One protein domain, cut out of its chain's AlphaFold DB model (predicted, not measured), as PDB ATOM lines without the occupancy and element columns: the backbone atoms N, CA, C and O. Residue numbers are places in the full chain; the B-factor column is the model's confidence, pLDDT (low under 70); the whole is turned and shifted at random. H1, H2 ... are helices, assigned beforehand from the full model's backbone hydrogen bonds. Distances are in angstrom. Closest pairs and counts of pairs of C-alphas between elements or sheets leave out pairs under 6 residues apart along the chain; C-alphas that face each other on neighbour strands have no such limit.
ATOM      1  N   PHE A 170      18.751 -43.641 -32.782       66.62
ATOM      2  CA  PHE A 170      18.267 -42.765 -31.705       66.62
ATOM      3  C   PHE A 170      18.635 -41.296 -31.910       66.62
ATOM      4  O   PHE A 170      17.926 -40.409 -31.446       66.62
ATOM      5  N   LEU A 171      19.750 -41.032 -32.593       76.50
ATOM      6  CA  LEU A 171      20.222 -39.671 -32.809       76.50
ATOM      7  C   LEU A 171      19.147 -38.825 -33.502       76.50
ATOM      8  O   LEU A 171      18.951 -37.677 -33.125       76.50
ATOM      9  N   ALA A 172      18.354 -39.420 -34.398       79.88
ATOM     10  CA  ALA A 172      17.247 -38.746 -35.072       79.88
ATOM     11  C   ALA A 172      16.160 -38.207 -34.118       79.88
ATOM     12  O   ALA A 172      15.445 -37.279 -34.484       79.88
ATOM     13  N   ASN A 173      16.051 -38.731 -32.893       75.75
ATOM     14  CA  ASN A 173      15.093 -38.250 -31.894       75.75
ATOM     15  C   ASN A 173      15.636 -37.082 -31.058       75.75
ATOM     16  O   ASN A 173      14.861 -36.372 -30.420       75.75
ATOM     17  N   LEU A 174      16.953 -36.853 -31.056       78.44
ATOM     18  CA  LEU A 174      17.573 -35.784 -30.279       78.44
ATOM     19  C   LEU A 174      17.399 -34.440 -31.006       78.44
ATOM     20  O   LEU A 174      17.873 -34.296 -32.136       78.44
ATOM     21  N   PRO A 175      16.749 -33.425 -30.397       85.56
ATOM     22  CA  PRO A 175      16.608 -32.104 -31.014       85.56
ATOM     23  C   PRO A 175      17.956 -31.476 -31.386       85.56
ATOM     24  O   PRO A 175      18.101 -30.944 -32.481       85.56
ATOM     25  N   SER A 176      18.956 -31.614 -30.513       86.25
ATOM     26  CA  SER A 176      20.311 -31.099 -30.735       86.25
ATOM     27  C   SER A 176      21.018 -31.778 -31.910       86.25
ATOM     28  O   SER A 176      21.655 -31.097 -32.706       86.25
ATOM     29  N   PHE A 177      20.866 -33.097 -32.065       87.69
ATOM     30  CA  PHE A 177      21.398 -33.813 -33.226       87.69
ATOM     31  C   PHE A 177      20.704 -33.393 -34.520       87.69
ATOM     32  O   PHE A 177      21.379 -33.134 -35.507       87.69
ATOM     33  N   ARG A 178      19.366 -33.313 -34.524       89.00
ATOM     34  CA  ARG A 178      18.602 -32.891 -35.708       89.00
ATOM     35  C   ARG A 178      19.036 -31.506 -36.169       89.00
ATOM     36  O   ARG A 178      19.320 -31.324 -37.344       89.00
ATOM     37  N   HIS A 179      19.126 -30.563 -35.234       89.12
ATOM     38  CA  HIS A 179      19.534 -29.198 -35.531       89.12
ATOM     39  C   HIS A 179      20.956 -29.136 -36.097       89.12
ATOM     40  O   HIS A 179      21.169 -28.549 -37.153       89.12
ATOM     41  N   GLY A 180      21.917 -29.799 -35.450       89.50
ATOM     42  CA  GLY A 180      23.296 -29.786 -35.929       89.50
ATOM     43  C   GLY A 180      23.503 -30.560 -37.238       89.50
ATOM     44  O   GLY A 180      24.317 -30.148 -38.056       89.50
ATOM     45  N   LEU A 181      22.742 -31.634 -37.488       90.81
ATOM     46  CA  LEU A 181      22.778 -32.350 -38.767       90.81
ATOM     47  C   LEU A 181      22.208 -31.492 -39.904       90.81
ATOM     48  O   LEU A 181      22.772 -31.499 -40.992       90.81
ATOM     49  N   ILE A 182      21.120 -30.752 -39.654       90.62
ATOM     50  CA  ILE A 182      20.556 -29.801 -40.624       90.62
ATOM     51  C   ILE A 182      21.604 -28.746 -40.980       90.62
ATOM     52  O   ILE A 182      21.919 -28.599 -42.154       90.62
ATOM     53  N   GLN A 183      22.224 -28.111 -39.981       91.00
ATOM     54  CA  GLN A 183      23.278 -27.116 -40.206       91.00
ATOM     55  C   GLN A 183      24.470 -27.683 -40.988       91.00
ATOM     56  O   GLN A 183      24.990 -27.027 -41.887       91.00
ATOM     57  N   HIS A 184      24.894 -28.913 -40.673       90.25
ATOM     58  CA  HIS A 184      25.981 -29.597 -41.379       90.25
ATOM     59  C   HIS A 184      25.641 -29.833 -42.856       90.25
ATOM     60  O   HIS A 184      26.458 -29.565 -43.735       90.25
ATOM     61  N   ILE A 185      24.421 -30.302 -43.141       89.12
ATOM     62  CA  ILE A 185      23.951 -30.542 -44.511       89.12
ATOM     63  C   ILE A 185      23.770 -29.220 -45.266       89.12
ATOM     64  O   ILE A 185      24.192 -29.124 -46.413       89.12
ATOM     65  N   GLU A 186      23.190 -28.192 -44.648       88.56
ATOM     66  CA  GLU A 186      23.027 -26.865 -45.258       88.56
ATOM     67  C   GLU A 186      24.380 -26.238 -45.613       88.56
ATOM     68  O   GLU A 186      24.561 -25.749 -46.728       88.56
ATOM     69  N   ALA A 187      25.368 -26.320 -44.715       87.12
ATOM     70  CA  ALA A 187      26.730 -25.865 -44.981       87.12
ATOM     71  C   ALA A 187      27.366 -26.618 -46.159       87.12
ATOM     72  O   ALA A 187      27.980 -25.997 -47.028       87.12
ATOM     73  N   PHE A 188      27.172 -27.937 -46.229       86.50
ATOM     74  CA  PHE A 188      27.628 -28.741 -47.359       86.50
ATOM     75  C   PHE A 188      26.955 -28.317 -48.672       86.50
ATOM     76  O   PHE A 188      27.651 -28.056 -49.653       86.50
ATOM     77  N   LEU A 189      25.625 -28.191 -48.694       83.94
ATOM     78  CA  LEU A 189      24.861 -27.806 -49.886       83.94
ATOM     79  C   LEU A 189      25.264 -26.418 -50.402       83.94
ATOM     80  O   LEU A 189      25.400 -26.230 -51.612       83.94
ATOM     81  N   ASN A 190      25.516 -25.479 -49.488       83.31
ATOM     82  CA  ASN A 190      26.034 -24.155 -49.819       83.31
ATOM     83  C   ASN A 190      27.471 -24.226 -50.363       83.31
ATOM     84  O   ASN A 190      27.785 -23.542 -51.328       83.31
ATOM     85  N   SER A 191      28.334 -25.084 -49.801       80.00
ATOM     86  CA  SER A 191      29.725 -25.248 -50.265       80.00
ATOM     87  C   SER A 191      29.845 -25.867 -51.663       80.00
ATOM     88  O   SER A 191      30.817 -25.625 -52.373       80.00
ATOM     89  N   GLN A 192      28.857 -26.673 -52.055       71.31
ATOM     90  CA  GLN A 192      28.818 -27.375 -53.337       71.31
ATOM     91  C   GLN A 192      28.104 -26.568 -54.437       71.31
ATOM     92  O   GLN A 192      27.942 -27.083 -55.541       71.31
ATOM     93  N   ASN A 193      27.660 -25.331 -54.156       64.50
ATOM     94  CA  ASN A 193      26.849 -24.506 -55.064       64.50
ATOM     95  C   ASN A 193      25.676 -25.290 -55.685       64.50
ATOM     96  O   ASN A 193      25.348 -25.129 -56.858       64.50
ATOM     97  N   VAL A 194      25.014 -26.152 -54.902       60.28
ATOM     98  CA  VAL A 194      23.904 -27.000 -55.398       60.28
ATOM     99  C   VAL A 194      22.715 -26.154 -55.887       60.28
ATOM    100  O   VAL A 194      21.892 -26.619 -56.672       60.28
ATOM    101  N   GLN A 195      22.663 -24.882 -55.482       55.22
ATOM    102  CA  GLN A 195      21.706 -23.875 -55.950       55.22
ATOM    103  C   GLN A 195      21.894 -23.484 -57.439       55.22
ATOM    104  O   GLN A 195      20.951 -22.968 -58.030       55.22
ATOM    105  N   ASP A 196      23.039 -23.786 -58.075       56.81
ATOM    106  CA  ASP A 196      23.345 -23.439 -59.482       56.81
ATOM    107  C   ASP A 196      22.932 -24.522 -60.510       56.81
ATOM    108  O   ASP A 196      23.336 -24.490 -61.674       56.81
ATOM    109  N   GLY A 197      22.131 -25.518 -60.116       56.69
ATOM    110  CA  GLY A 197      21.512 -26.464 -61.059       56.69
ATOM    111  C   GLY A 197      22.419 -27.581 -61.602       56.69
ATOM    112  O   GLY A 197      21.976 -28.367 -62.438       56.69
ATOM    113  N   LYS A 198      23.657 -27.727 -61.111       59.28
ATOM    114  CA  LYS A 198      24.511 -28.899 -61.387       59.28
ATOM    115  C   LYS A 198      24.149 -30.060 -60.456       59.28
ATOM    116  O   LYS A 198      24.788 -30.282 -59.432       59.28
ATOM    117  N   TYR A 199      23.090 -30.786 -60.802       59.94
ATOM    118  CA  TYR A 199      22.735 -32.038 -60.131       59.94
ATOM    119  C   TYR A 199      23.756 -33.149 -60.445       59.94
ATOM    120  O   TYR A 199      24.285 -33.185 -61.555       59.94
ATOM    121  N   PRO A 200      24.004 -34.098 -59.521       60.97
ATOM    122  CA  PRO A 200      24.582 -35.391 -59.881       60.97
ATOM    123  C   PRO A 200      23.668 -36.098 -60.889       60.97
ATOM    124  O   PRO A 200      22.447 -36.013 -60.752       60.97
ATOM    125  N   ASP A 201      24.239 -36.844 -61.837       64.62
ATOM    126  CA  ASP A 201      23.526 -37.428 -62.990       64.62
ATOM    127  C   ASP A 201      22.307 -38.313 -62.632       64.62
ATOM    128  O   ASP A 201      21.482 -38.609 -63.495       64.62
ATOM    129  N   THR A 202      22.148 -38.734 -61.365       77.31
ATOM    130  CA  THR A 202      20.962 -39.462 -60.878       77.31
ATOM    131  C   THR A 202      20.570 -39.105 -59.429       77.31
ATOM    132  O   THR A 202      21.445 -38.857 -58.588       77.31
ATOM    133  N   PRO A 203      19.270 -39.195 -59.064       76.69
ATOM    134  CA  PRO A 203      18.798 -39.037 -57.679       76.69
ATOM    135  C   PRO A 203      19.489 -39.975 -56.677       76.69
ATOM    136  O   PRO A 203      19.734 -39.604 -55.529       76.69
ATOM    137  N   GLN A 204      19.847 -41.184 -57.120       76.25
ATOM    138  CA  GLN A 204      20.544 -42.170 -56.297       76.25
ATOM    139  C   GLN A 204      21.949 -41.693 -55.914       76.25
ATOM    140  O   GLN A 204      22.315 -41.751 -54.739       76.25
ATOM    141  N   SER A 205      22.707 -41.157 -56.876       77.56
ATOM    142  CA  SER A 205      24.038 -40.601 -56.622       77.56
ATOM    143  C   SER A 205      23.979 -39.436 -55.636       77.56
ATOM    144  O   SER A 205      24.824 -39.341 -54.752       77.56
ATOM    145  N   PHE A 206      22.965 -38.573 -55.743       79.44
ATOM    146  CA  PHE A 206      22.769 -37.474 -54.800       79.44
ATOM    147  C   PHE A 206      22.477 -37.977 -53.379       79.44
ATOM    148  O   PHE A 206      23.105 -37.530 -52.417       79.44
ATOM    149  N   CYS A 207      21.578 -38.957 -53.235       78.50
ATOM    150  CA  CYS A 207      21.310 -39.585 -51.943       78.50
ATOM    151  C   CYS A 207      22.556 -40.243 -51.339       78.50
ATOM    152  O   CYS A 207      22.744 -40.187 -50.124       78.50
ATOM    153  N   ASP A 208      23.401 -40.878 -52.149       80.94
ATOM    154  CA  ASP A 208      24.609 -41.533 -51.655       80.94
ATOM    155  C   ASP A 208      25.690 -40.525 -51.247       80.94
ATOM    156  O   ASP A 208      26.316 -40.716 -50.202       80.94
ATOM    157  N   THR A 209      25.816 -39.401 -51.957       82.00
ATOM    158  CA  THR A 209      26.647 -38.259 -51.538       82.00
ATOM    159  C   THR A 209      26.165 -37.673 -50.211       82.00
ATOM    160  O   THR A 209      26.956 -37.524 -49.280       82.00
ATOM    161  N   LEU A 210      24.858 -37.431 -50.057       83.19
ATOM    162  CA  LEU A 210      24.295 -36.945 -48.792       83.19
ATOM    163  C   LEU A 210      24.519 -37.928 -47.637       83.19
ATOM    164  O   LEU A 210      24.863 -37.516 -46.531       83.19
ATOM    165  N   LYS A 211      24.365 -39.239 -47.866       81.25
ATOM    166  CA  LYS A 211      24.682 -40.260 -46.851       81.25
ATOM    167  C   LYS A 211      26.171 -40.266 -46.509       81.25
ATOM    168  O   LYS A 211      26.516 -40.462 -45.342       81.25
ATOM    169  N   ALA A 212      27.041 -40.107 -47.506       83.50
ATOM    170  CA  ALA A 212      28.483 -40.054 -47.315       83.50
ATOM    171  C   ALA A 212      28.892 -38.847 -46.466       83.50
ATOM    172  O   ALA A 212      29.760 -39.009 -45.613       83.50
ATOM    173  N   GLU A 213      28.205 -37.714 -46.619       86.62
ATOM    174  CA  GLU A 213      28.437 -36.480 -45.862       86.62
ATOM    175  C   GLU A 213      27.790 -36.486 -44.468       86.62
ATOM    176  O   GLU A 213      28.386 -36.072 -43.474       86.62
ATOM    177  N   ALA A 214      26.591 -37.055 -44.334       86.31
ATOM    178  CA  ALA A 214      25.940 -37.218 -43.036       86.31
ATOM    179  C   ALA A 214      26.709 -38.194 -42.125       86.31
ATOM    180  O   ALA A 214      26.636 -38.114 -40.895       86.31
ATOM    181  N   LYS A 215      27.450 -39.144 -42.707       83.38
ATOM    182  CA  LYS A 215      28.211 -40.177 -41.991       83.38
ATOM    183  C   LYS A 215      29.317 -39.626 -41.075       83.38
ATOM    184  O   LYS A 215      29.325 -40.054 -39.919       83.38
ATOM    185  N   PRO A 216      30.259 -38.762 -41.506       84.25
ATOM    186  CA  PRO A 216      31.288 -38.196 -40.634       84.25
ATOM    187  C   PRO A 216      30.689 -37.367 -39.495       84.25
ATOM    188  O   PRO A 216      31.091 -37.587 -38.355       84.25
ATOM    189  N   TYR A 217      29.678 -36.532 -39.760       88.00
ATOM    190  CA  TYR A 217      28.968 -35.791 -38.710       88.00
ATOM    191  C   TYR A 217      28.293 -36.730 -37.702       88.00
ATOM    192  O   TYR A 217      28.466 -36.626 -36.489       88.00
ATOM    193  N   THR A 218      27.559 -37.728 -38.202       85.75
ATOM    194  CA  THR A 218      26.898 -38.714 -37.342       85.75
ATOM    195  C   THR A 218      27.922 -39.473 -36.502       85.75
ATOM    196  O   THR A 218      27.685 -39.725 -35.322       85.75
ATOM    197  N   LYS A 219      29.082 -39.819 -37.075       81.62
ATOM    198  CA  LYS A 219      30.189 -40.451 -36.352       81.62
ATOM    199  C   LYS A 219      30.758 -39.547 -35.266       81.62
ATOM    200  O   LYS A 219      30.916 -40.038 -34.152       81.62
ATOM    201  N   SER A 220      31.075 -38.288 -35.563       83.50
ATOM    202  CA  SER A 220      31.676 -37.366 -34.594       83.50
ATOM    203  C   SER A 220      30.721 -37.099 -33.433       83.50
ATOM    204  O   SER A 220      31.083 -37.362 -32.287       83.50
ATOM    205  N   TYR A 221      29.469 -36.744 -33.732       83.25
ATOM    206  CA  TYR A 221      28.426 -36.528 -32.728       83.25
ATOM    207  C   TYR A 221      28.209 -37.779 -31.866       83.25
ATOM    208  O   TYR A 221      28.120 -37.718 -30.638       83.25
ATOM    209  N   GLN A 222      28.145 -38.957 -32.496       79.12
ATOM    210  CA  GLN A 222      27.953 -40.216 -31.786       79.12
ATOM    211  C   GLN A 222      29.153 -40.582 -30.910       79.12
ATOM    212  O   GLN A 222      28.955 -41.094 -29.808       79.12
ATOM    213  N   LEU A 223      30.379 -40.380 -31.395       78.69
ATOM    214  CA  LEU A 223      31.594 -40.624 -30.624       78.69
ATOM    215  C   LEU A 223      31.626 -39.710 -29.407       78.69
ATOM    216  O   LEU A 223      31.759 -40.217 -28.299       78.69
ATOM    217  N   GLU A 224      31.409 -38.412 -29.592       78.75
ATOM    218  CA  GLU A 224      31.368 -37.435 -28.507       78.75
ATOM    219  C   GLU A 224      30.291 -37.781 -27.476       78.75
ATOM    220  O   GLU A 224      30.588 -37.897 -26.288       78.75
ATOM    221  N   THR A 225      29.067 -38.072 -27.922       75.31
ATOM    222  CA  THR A 225      27.962 -38.417 -27.019       75.31
ATOM    223  C   THR A 225      28.222 -39.737 -26.283       75.31
ATOM    224  O   THR A 225      27.976 -39.845 -25.084       75.31
ATOM    225  N   ASN A 226      28.739 -40.766 -26.964       74.94
ATOM    226  CA  ASN A 226      29.059 -42.046 -26.322       74.94
ATOM    227  C   ASN A 226      30.221 -41.909 -25.333       74.94
ATOM    228  O   ASN A 226      30.183 -42.521 -24.266       74.94
ATOM    229  N   LEU A 227      31.248 -41.130 -25.681       78.62
ATOM    230  CA  LEU A 227      32.371 -40.832 -24.798       78.62
ATOM    231  C   LEU A 227      31.895 -40.044 -23.581       78.62
ATOM    232  O   LEU A 227      32.264 -40.396 -22.463       78.62
ATOM    233  N   TRP A 228      31.033 -39.044 -23.779       83.88
ATOM    234  CA  TRP A 228      30.417 -38.284 -22.700       83.88
ATOM    235  C   TRP A 228      29.603 -39.194 -21.781       83.88
ATOM    236  O   TRP A 228      29.873 -39.207 -20.586       83.88
ATOM    237  N   ARG A 229      28.703 -40.036 -22.309       82.56
ATOM    238  CA  ARG A 229      27.922 -40.985 -21.491       82.56
ATOM    239  C   ARG A 229      28.822 -41.926 -20.697       82.56
ATOM    240  O   ARG A 229      28.673 -42.022 -19.485       82.56
ATOM    241  N   LYS A 230      29.805 -42.565 -21.346       81.62
ATOM    242  CA  LYS A 230      30.767 -43.455 -20.669       81.62
ATOM    243  C   LYS A 230      31.550 -42.722 -19.577       81.62
ATOM    244  O   LYS A 230      31.718 -43.248 -18.481       81.62
ATOM    245  N   LYS A 231      32.019 -41.501 -19.855       86.62
ATOM    246  CA  LYS A 231      32.784 -40.677 -18.907       86.62
ATOM    247  C   LYS A 231      31.917 -40.218 -17.734       86.62
ATOM    248  O   LYS A 231      32.370 -40.267 -16.594       86.62
ATOM    249  N   THR A 232      30.686 -39.804 -18.005       89.44
ATOM    250  CA  THR A 232      29.714 -39.342 -17.011       89.44
ATOM    251  C   THR A 232      29.258 -40.488 -16.114       89.44
ATOM    252  O   THR A 232      29.323 -40.353 -14.894       89.44
ATOM    253  N   LEU A 233      28.921 -41.646 -16.686       91.38
ATOM    254  CA  LEU A 233      28.606 -42.851 -15.921       91.38
ATOM    255  C   LEU A 233      29.787 -43.255 -15.027       91.38
ATOM    256  O   LEU A 233      29.622 -43.390 -13.818       91.38
ATOM    257  N   LYS A 234      31.007 -43.324 -15.579       90.69
ATOM    258  CA  LYS A 234      32.221 -43.613 -14.797       90.69
ATOM    259  C   LYS A 234      32.457 -42.588 -13.682       90.69
ATOM    260  O   LYS A 234      32.896 -42.958 -12.592       90.69
ATOM    261  N   LYS A 235      32.163 -41.307 -13.923       93.31
ATOM    262  CA  LYS A 235      32.244 -40.240 -12.913       93.31
ATOM    263  C   LYS A 235      31.239 -40.469 -11.784       93.31
ATOM    264  O   LYS A 235      31.627 -40.354 -10.623       93.31
ATOM    265  N   TYR A 236      29.985 -40.799 -12.093       94.19
ATOM    266  CA  TYR A 236      28.975 -41.067 -11.069       94.19
ATOM    267  C   TYR A 236      29.267 -42.352 -10.288       94.19
ATOM    268  O   TYR A 236      29.226 -42.308  -9.060       94.19
ATOM    269  N   GLN A 237      29.704 -43.422 -10.959       93.69
ATOM    270  CA  GLN A 237      30.206 -44.643 -10.315       93.69
ATOM    271  C   GLN A 237      31.367 -44.336  -9.358       93.69
ATOM    272  O   GLN A 237      31.351 -44.704  -8.187       93.69
ATOM    273  N   SER A 238      32.353 -43.554  -9.810       92.12
ATOM    274  CA  SER A 238      33.495 -43.160  -8.972       92.12
ATOM    275  C   SER A 238      33.067 -42.317  -7.770       92.12
ATOM    276  O   SER A 238      33.602 -42.492  -6.675       92.12
ATOM    277  N   LYS A 239      32.097 -41.409  -7.955       93.44
ATOM    278  CA  LYS A 239      31.535 -40.590  -6.875       93.44
ATOM    279  C   LYS A 239      30.800 -41.457  -5.851       93.44
ATOM    280  O   LYS A 239      31.016 -41.255  -4.659       93.44
ATOM    281  N   ARG A 240      30.007 -42.436  -6.300       92.88
ATOM    282  CA  ARG A 240      29.326 -43.410  -5.432       92.88
ATOM    283  C   ARG A 240      30.353 -44.175  -4.610       92.88
ATOM    284  O   ARG A 240      30.297 -44.180  -3.384       92.88
ATOM    285  N   ASN A 241      31.358 -44.720  -5.285       90.94
ATOM    286  CA  ASN A 241      32.420 -45.499  -4.665       90.94
ATOM    287  C   ASN A 241      33.234 -44.672  -3.661       90.94
ATOM    288  O   ASN A 241      33.649 -45.195  -2.629       90.94
ATOM    289  N   ARG A 242      33.431 -43.374  -3.919       90.69
ATOM    290  CA  ARG A 242      34.055 -42.458  -2.960       90.69
ATOM    291  C   ARG A 242      33.197 -42.278  -1.706       90.69
ATOM    292  O   ARG A 242      33.721 -42.464  -0.615       90.69
ATOM    293  N   ILE A 243      31.902 -41.999  -1.862       90.56
ATOM    294  CA  ILE A 243      30.962 -41.849  -0.735       90.56
ATOM    295  C   ILE A 243      30.946 -43.126   0.120       90.56
ATOM    296  O   ILE A 243      31.062 -43.053   1.339       90.56
ATOM    297  N   LEU A 244      30.890 -44.304  -0.507       89.00
ATOM    298  CA  LEU A 244      30.921 -45.583   0.213       89.00
ATOM    299  C   LEU A 244      32.200 -45.774   1.042       89.00
ATOM    300  O   LEU A 244      32.140 -46.303   2.150       89.00
ATOM    301  N   ARG A 245      33.355 -45.326   0.534       87.31
ATOM    302  CA  ARG A 245      34.632 -45.408   1.264       87.31
ATOM    303  C   ARG A 245      34.741 -44.392   2.399       87.31
ATOM    304  O   ARG A 245      35.331 -44.717   3.426       87.31
ATOM    305  N   GLU A 246      34.206 -43.188   2.208       88.69
ATOM    306  CA  GLU A 246      34.272 -42.089   3.183       88.69
ATOM    307  C   GLU A 246      33.332 -42.320   4.373       88.69
ATOM    308  O   GLU A 246      33.724 -42.115   5.516       88.69
ATOM    309  N   TYR A 247      32.113 -42.801   4.119       84.88
ATOM    310  CA  TYR A 247      31.030 -42.827   5.109       84.88
ATOM    311  C   TYR A 247      30.670 -44.235   5.614       84.88
ATOM    312  O   TYR A 247      29.592 -44.401   6.179       84.88
ATOM    313  N   LYS A 248      31.532 -45.238   5.373       74.88
ATOM    314  CA  LYS A 248      31.471 -46.656   5.809       74.88
ATOM    315  C   LYS A 248      30.251 -47.031   6.681       74.88
ATOM    316  O   LYS A 248      30.332 -47.009   7.904       74.88
ATOM    317  N   ASN A 249      29.141 -47.418   6.043       67.19
ATOM    318  CA  ASN A 249      27.905 -47.904   6.685       67.19
ATOM    319  C   ASN A 249      27.251 -46.955   7.713       67.19
ATOM    320  O   ASN A 249      26.648 -47.399   8.687       67.19
ATOM    321  N   THR A 250      27.320 -45.644   7.485       78.06
ATOM    322  CA  THR A 250      26.577 -44.651   8.278       78.06
ATOM    323  C   THR A 250      25.164 -44.430   7.741       78.06
ATOM    324  O   THR A 250      24.895 -44.582   6.548       78.06
ATOM    325  N   THR A 251      24.259 -43.978   8.612       80.12
ATOM    326  CA  THR A 251      22.897 -43.554   8.239       80.12
ATOM    327  C   THR A 251      22.892 -42.440   7.192       80.12
ATOM    328  O   THR A 251      21.956 -42.342   6.412       80.12
ATOM    329  N   ILE A 252      23.963 -41.647   7.091       83.38
ATOM    330  CA  ILE A 252      24.127 -40.585   6.088       83.38
ATOM    331  C   ILE A 252      24.090 -41.141   4.649       83.38
ATOM    332  O   ILE A 252      23.651 -40.450   3.727       83.38
ATOM    333  N   LEU A 253      24.488 -42.403   4.438       85.19
ATOM    334  CA  LEU A 253      24.450 -43.041   3.118       85.19
ATOM    335  C   LEU A 253      23.037 -43.094   2.524       85.19
ATOM    336  O   LEU A 253      22.898 -42.935   1.310       85.19
ATOM    337  N   SER A 254      21.998 -43.265   3.351       82.69
ATOM    338  CA  SER A 254      20.608 -43.289   2.875       82.69
ATOM    339  C   SER A 254      20.136 -41.928   2.363       82.69
ATOM    340  O   SER A 254      19.188 -41.871   1.591       82.69
ATOM    341  N   SER A 255      20.822 -40.839   2.724       85.12
ATOM    342  CA  SER A 255      20.562 -39.502   2.185       85.12
ATOM    343  C   SER A 255      21.394 -39.203   0.934       85.12
ATOM    344  O   SER A 255      20.881 -38.618  -0.019       85.12
ATOM    345  N   LEU A 256      22.672 -39.597   0.908       87.88
ATOM    346  CA  LEU A 256      23.603 -39.187  -0.153       87.88
ATOM    347  C   LEU A 256      23.540 -40.053  -1.418       87.88
ATOM    348  O   LEU A 256      23.827 -39.557  -2.511       87.88
ATOM    349  N   LEU A 257      23.228 -41.344  -1.278       90.75
ATOM    350  CA  LEU A 257      23.288 -42.301  -2.384       90.75
ATOM    351  C   LEU A 257      22.063 -42.303  -3.312       90.75
ATOM    352  O   LEU A 257      22.301 -42.341  -4.519       90.75
ATOM    353  N   PRO A 258      20.800 -42.189  -2.847       91.38
ATOM    354  CA  PRO A 258      19.641 -42.425  -3.715       91.38
ATOM    355  C   PRO A 258      19.606 -41.558  -4.975       91.38
ATOM    356  O   PRO A 258      19.422 -42.071  -6.074       91.38
ATOM    357  N   THR A 259      19.862 -40.253  -4.852       92.00
ATOM    358  CA  THR A 259      19.882 -39.344  -6.010       92.00
ATOM    359  C   THR A 259      20.987 -39.711  -6.999       92.00
ATOM    360  O   THR A 259      20.811 -39.608  -8.212       92.00
ATOM    361  N   LEU A 260      22.145 -40.142  -6.496       93.12
ATOM    362  CA  LEU A 260      23.277 -40.537  -7.326       93.12
ATOM    363  C   LEU A 260      23.030 -41.874  -8.031       93.12
ATOM    364  O   LEU A 260      23.313 -41.991  -9.220       93.12
ATOM    365  N   GLU A 261      22.489 -42.852  -7.314       94.38
ATOM    366  CA  GLU A 261      22.131 -44.174  -7.831       94.38
ATOM    367  C   GLU A 261      20.997 -44.082  -8.862       94.38
ATOM    368  O   GLU A 261      21.089 -44.708  -9.917       94.38
ATOM    369  N   ALA A 262      20.008 -43.206  -8.652       93.00
ATOM    370  CA  ALA A 262      18.965 -42.915  -9.638       93.00
ATOM    371  C   ALA A 262      19.529 -42.293 -10.928       93.00
ATOM    372  O   ALA A 262      19.117 -42.659 -12.030       93.00
ATOM    373  N   MET A 263      20.509 -41.383 -10.818       93.44
ATOM    374  CA  MET A 263      21.206 -40.854 -11.997       93.44
ATOM    375  C   MET A 263      21.967 -41.958 -12.734       93.44
ATOM    376  O   MET A 263      21.898 -42.015 -13.960       93.44
ATOM    377  N   ILE A 264      22.669 -42.840 -12.012       94.88
ATOM    378  CA  ILE A 264      23.354 -43.992 -12.617       94.88
ATOM    379  C   ILE A 264      22.342 -44.861 -13.374       94.88
ATOM    380  O   ILE A 264      22.553 -45.106 -14.560       94.88
ATOM    381  N   GLY A 265      21.225 -45.233 -12.740       92.44
ATOM    382  CA  GLY A 265      20.176 -46.044 -13.362       92.44
ATOM    383  C   GLY A 265      19.629 -45.428 -14.651       92.44
ATOM    384  O   GLY A 265      19.592 -46.097 -15.679       92.44
ATOM    385  N   SER A 266      19.337 -44.124 -14.651       91.88
ATOM    386  CA  SER A 266      18.873 -43.398 -15.847       91.88
ATOM    387  C   SER A 266      19.859 -43.485 -17.026       91.88
ATOM    388  O   SER A 266      19.459 -43.739 -18.165       91.88
ATOM    389  N   PHE A 267      21.169 -43.356 -16.768       91.00
ATOM    390  CA  PHE A 267      22.187 -43.538 -17.811       91.00
ATOM    391  C   PHE A 267      22.260 -44.980 -18.315       91.00
ATOM    392  O   PHE A 267      22.459 -45.203 -19.513       91.00
ATOM    393  N   GLN A 268      22.126 -45.957 -17.421       93.06
ATOM    394  CA  GLN A 268      22.157 -47.368 -17.796       93.06
ATOM    395  C   GLN A 268      20.937 -47.737 -18.658       93.06
ATOM    396  O   GLN A 268      21.096 -48.401 -19.686       93.06
ATOM    397  N   ASP A 269      19.750 -47.225 -18.322       89.31
ATOM    398  CA  ASP A 269      18.533 -47.353 -19.131       89.31
ATOM    399  C   ASP A 269      18.695 -46.720 -20.521       89.31
ATOM    400  O   ASP A 269      18.363 -47.341 -21.537       89.31
ATOM    401  N   GLU A 270      19.265 -45.514 -20.606       87.31
ATOM    402  CA  GLU A 270      19.519 -44.853 -21.891       87.31
ATOM    403  C   GLU A 270      20.468 -45.689 -22.773       87.31
ATOM    404  O   GLU A 270      20.231 -45.875 -23.973       87.31
ATOM    405  N   ILE A 271      21.527 -46.255 -22.181       87.12
ATOM    406  CA  ILE A 271      22.466 -47.148 -22.876       87.12
ATOM    407  C   ILE A 271      21.745 -48.406 -23.372       87.12
ATOM    408  O   ILE A 271      21.901 -48.789 -24.540       87.12
ATOM    409  N   ALA A 272      20.934 -49.039 -22.524       86.62
ATOM    410  CA  ALA A 272      20.140 -50.206 -22.891       86.62
ATOM    411  C   ALA A 272      19.190 -49.906 -24.060       86.62
ATOM    412  O   ALA A 272      19.102 -50.689 -25.016       86.62
ATOM    413  N   HIS A 273      18.533 -48.746 -24.029       82.88
ATOM    414  CA  HIS A 273      17.622 -48.287 -25.071       82.88
ATOM    415  C   HIS A 273      18.343 -48.053 -26.408       82.88
ATOM    416  O   HIS A 273      17.924 -48.561 -27.452       82.88
ATOM    417  N   VAL A 274      19.492 -47.372 -26.389       79.94
ATOM    418  CA  VAL A 274      20.328 -47.176 -27.584       79.94
ATOM    419  C   VAL A 274      20.768 -48.516 -28.186       79.94
ATOM    420  O   VAL A 274      20.771 -48.685 -29.409       79.94
ATOM    421  N   ASN A 275      21.114 -49.503 -27.360       74.25
ATOM    422  CA  ASN A 275      21.487 -50.830 -27.857       74.25
ATOM    423  C   ASN A 275      20.291 -51.622 -28.407       74.25
ATOM    424  O   ASN A 275      20.443 -52.363 -29.386       74.25
ATOM    425  N   ALA A 276      19.085 -51.426 -27.867       72.12
ATOM    426  CA  ALA A 276      17.855 -51.963 -28.455       72.12
ATOM    427  C   ALA A 276      17.650 -51.469 -29.898       72.12
ATOM    428  O   ALA A 276      17.294 -52.246 -30.786       72.12
ATOM    429  N   LEU A 277      17.929 -50.187 -30.139       67.44
ATOM    430  CA  LEU A 277      17.814 -49.563 -31.455       67.44
ATOM    431  C   LEU A 277      18.885 -50.077 -32.427       67.44
ATOM    432  O   LEU A 277      18.562 -50.464 -33.550       67.44
ATOM    433  N   LYS A 278      20.146 -50.193 -31.982       65.25
ATOM    434  CA  LYS A 278      21.249 -50.743 -32.797       65.25
ATOM    435  C   LYS A 278      21.045 -52.204 -33.209       65.25
ATOM    436  O   LYS A 278      21.502 -52.609 -34.278       65.25
ATOM    437  N   THR A 279      20.376 -52.996 -32.370       59.00
ATOM    438  CA  THR A 279      20.057 -54.406 -32.653       59.00
ATOM    439  C   THR A 279      18.840 -54.574 -33.571       59.00
ATOM    440  O   THR A 279      18.491 -55.700 -33.913       59.00
ATOM    441  N   GLY A 280      18.214 -53.476 -34.017       52.69
ATOM    442  CA  GLY A 280      17.111 -53.498 -34.981       52.69
ATOM    443  C   GLY A 280      15.792 -54.033 -34.417       52.69
ATOM    444  O   GLY A 280      14.887 -54.332 -35.193       52.69
TER     445      GLY A 280
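This is residues 170 to 280 of the 350 residues of an uncharacterized protein of Choanephora cucurbitarum (UniProt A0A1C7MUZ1). Long helix H3 is the spine of a rod; H2 folds back on its residues 210 to 221 and H4 on 229 to 244, with short H1 near H3's middle. The 111 printed residues include four named helices, H1 to H4 in chain order, and no named strand: all helix. The whole is extended, radius of gyration of the C-alphas 21.6 A, spanning 72 by 28 by 17 A.

Start at H3, residues 203 to 246. H2, residues 175 to 191, touches it, opposite ways, in a helical hairpin at 36 degrees, only just a steep tilt; closest are C-alphas 181 and 217, 7.1 A. H4, residues 253 to 278, touches H3 in another, opposite ways at a shallow tilt of 22 degrees; closest are C-alphas 233 and 264, 6.3 A. H2 and H4 are apart. H1, residues 170 to 173, touches H2 only at the corner, and only just, with 3 pairs of C-alphas within 8 A; closest are C-alphas 171 and 177, 6.0 A. Every O i to N i+4 pair is within hydrogen-bond range in H2, 38 of 40 in H3, 19 of 22 in H4; H1 is too short.

Find C-alpha 203 at (18.798, -39.037, -57.679); H3 runs 62.9 A from there. H4 runs 36.9 A to C-alpha 278 at (21.249, -50.743, -32.797), H2 24.3 A, H1 5.5 A.

The printed part has no cut; its farthest C-alphas, 197 and 250, are 71.9 A apart. The H2 to H3 link is long. Look for pLDDT under 70 at residues 170, 193 to 201, 249 and 277 to 280.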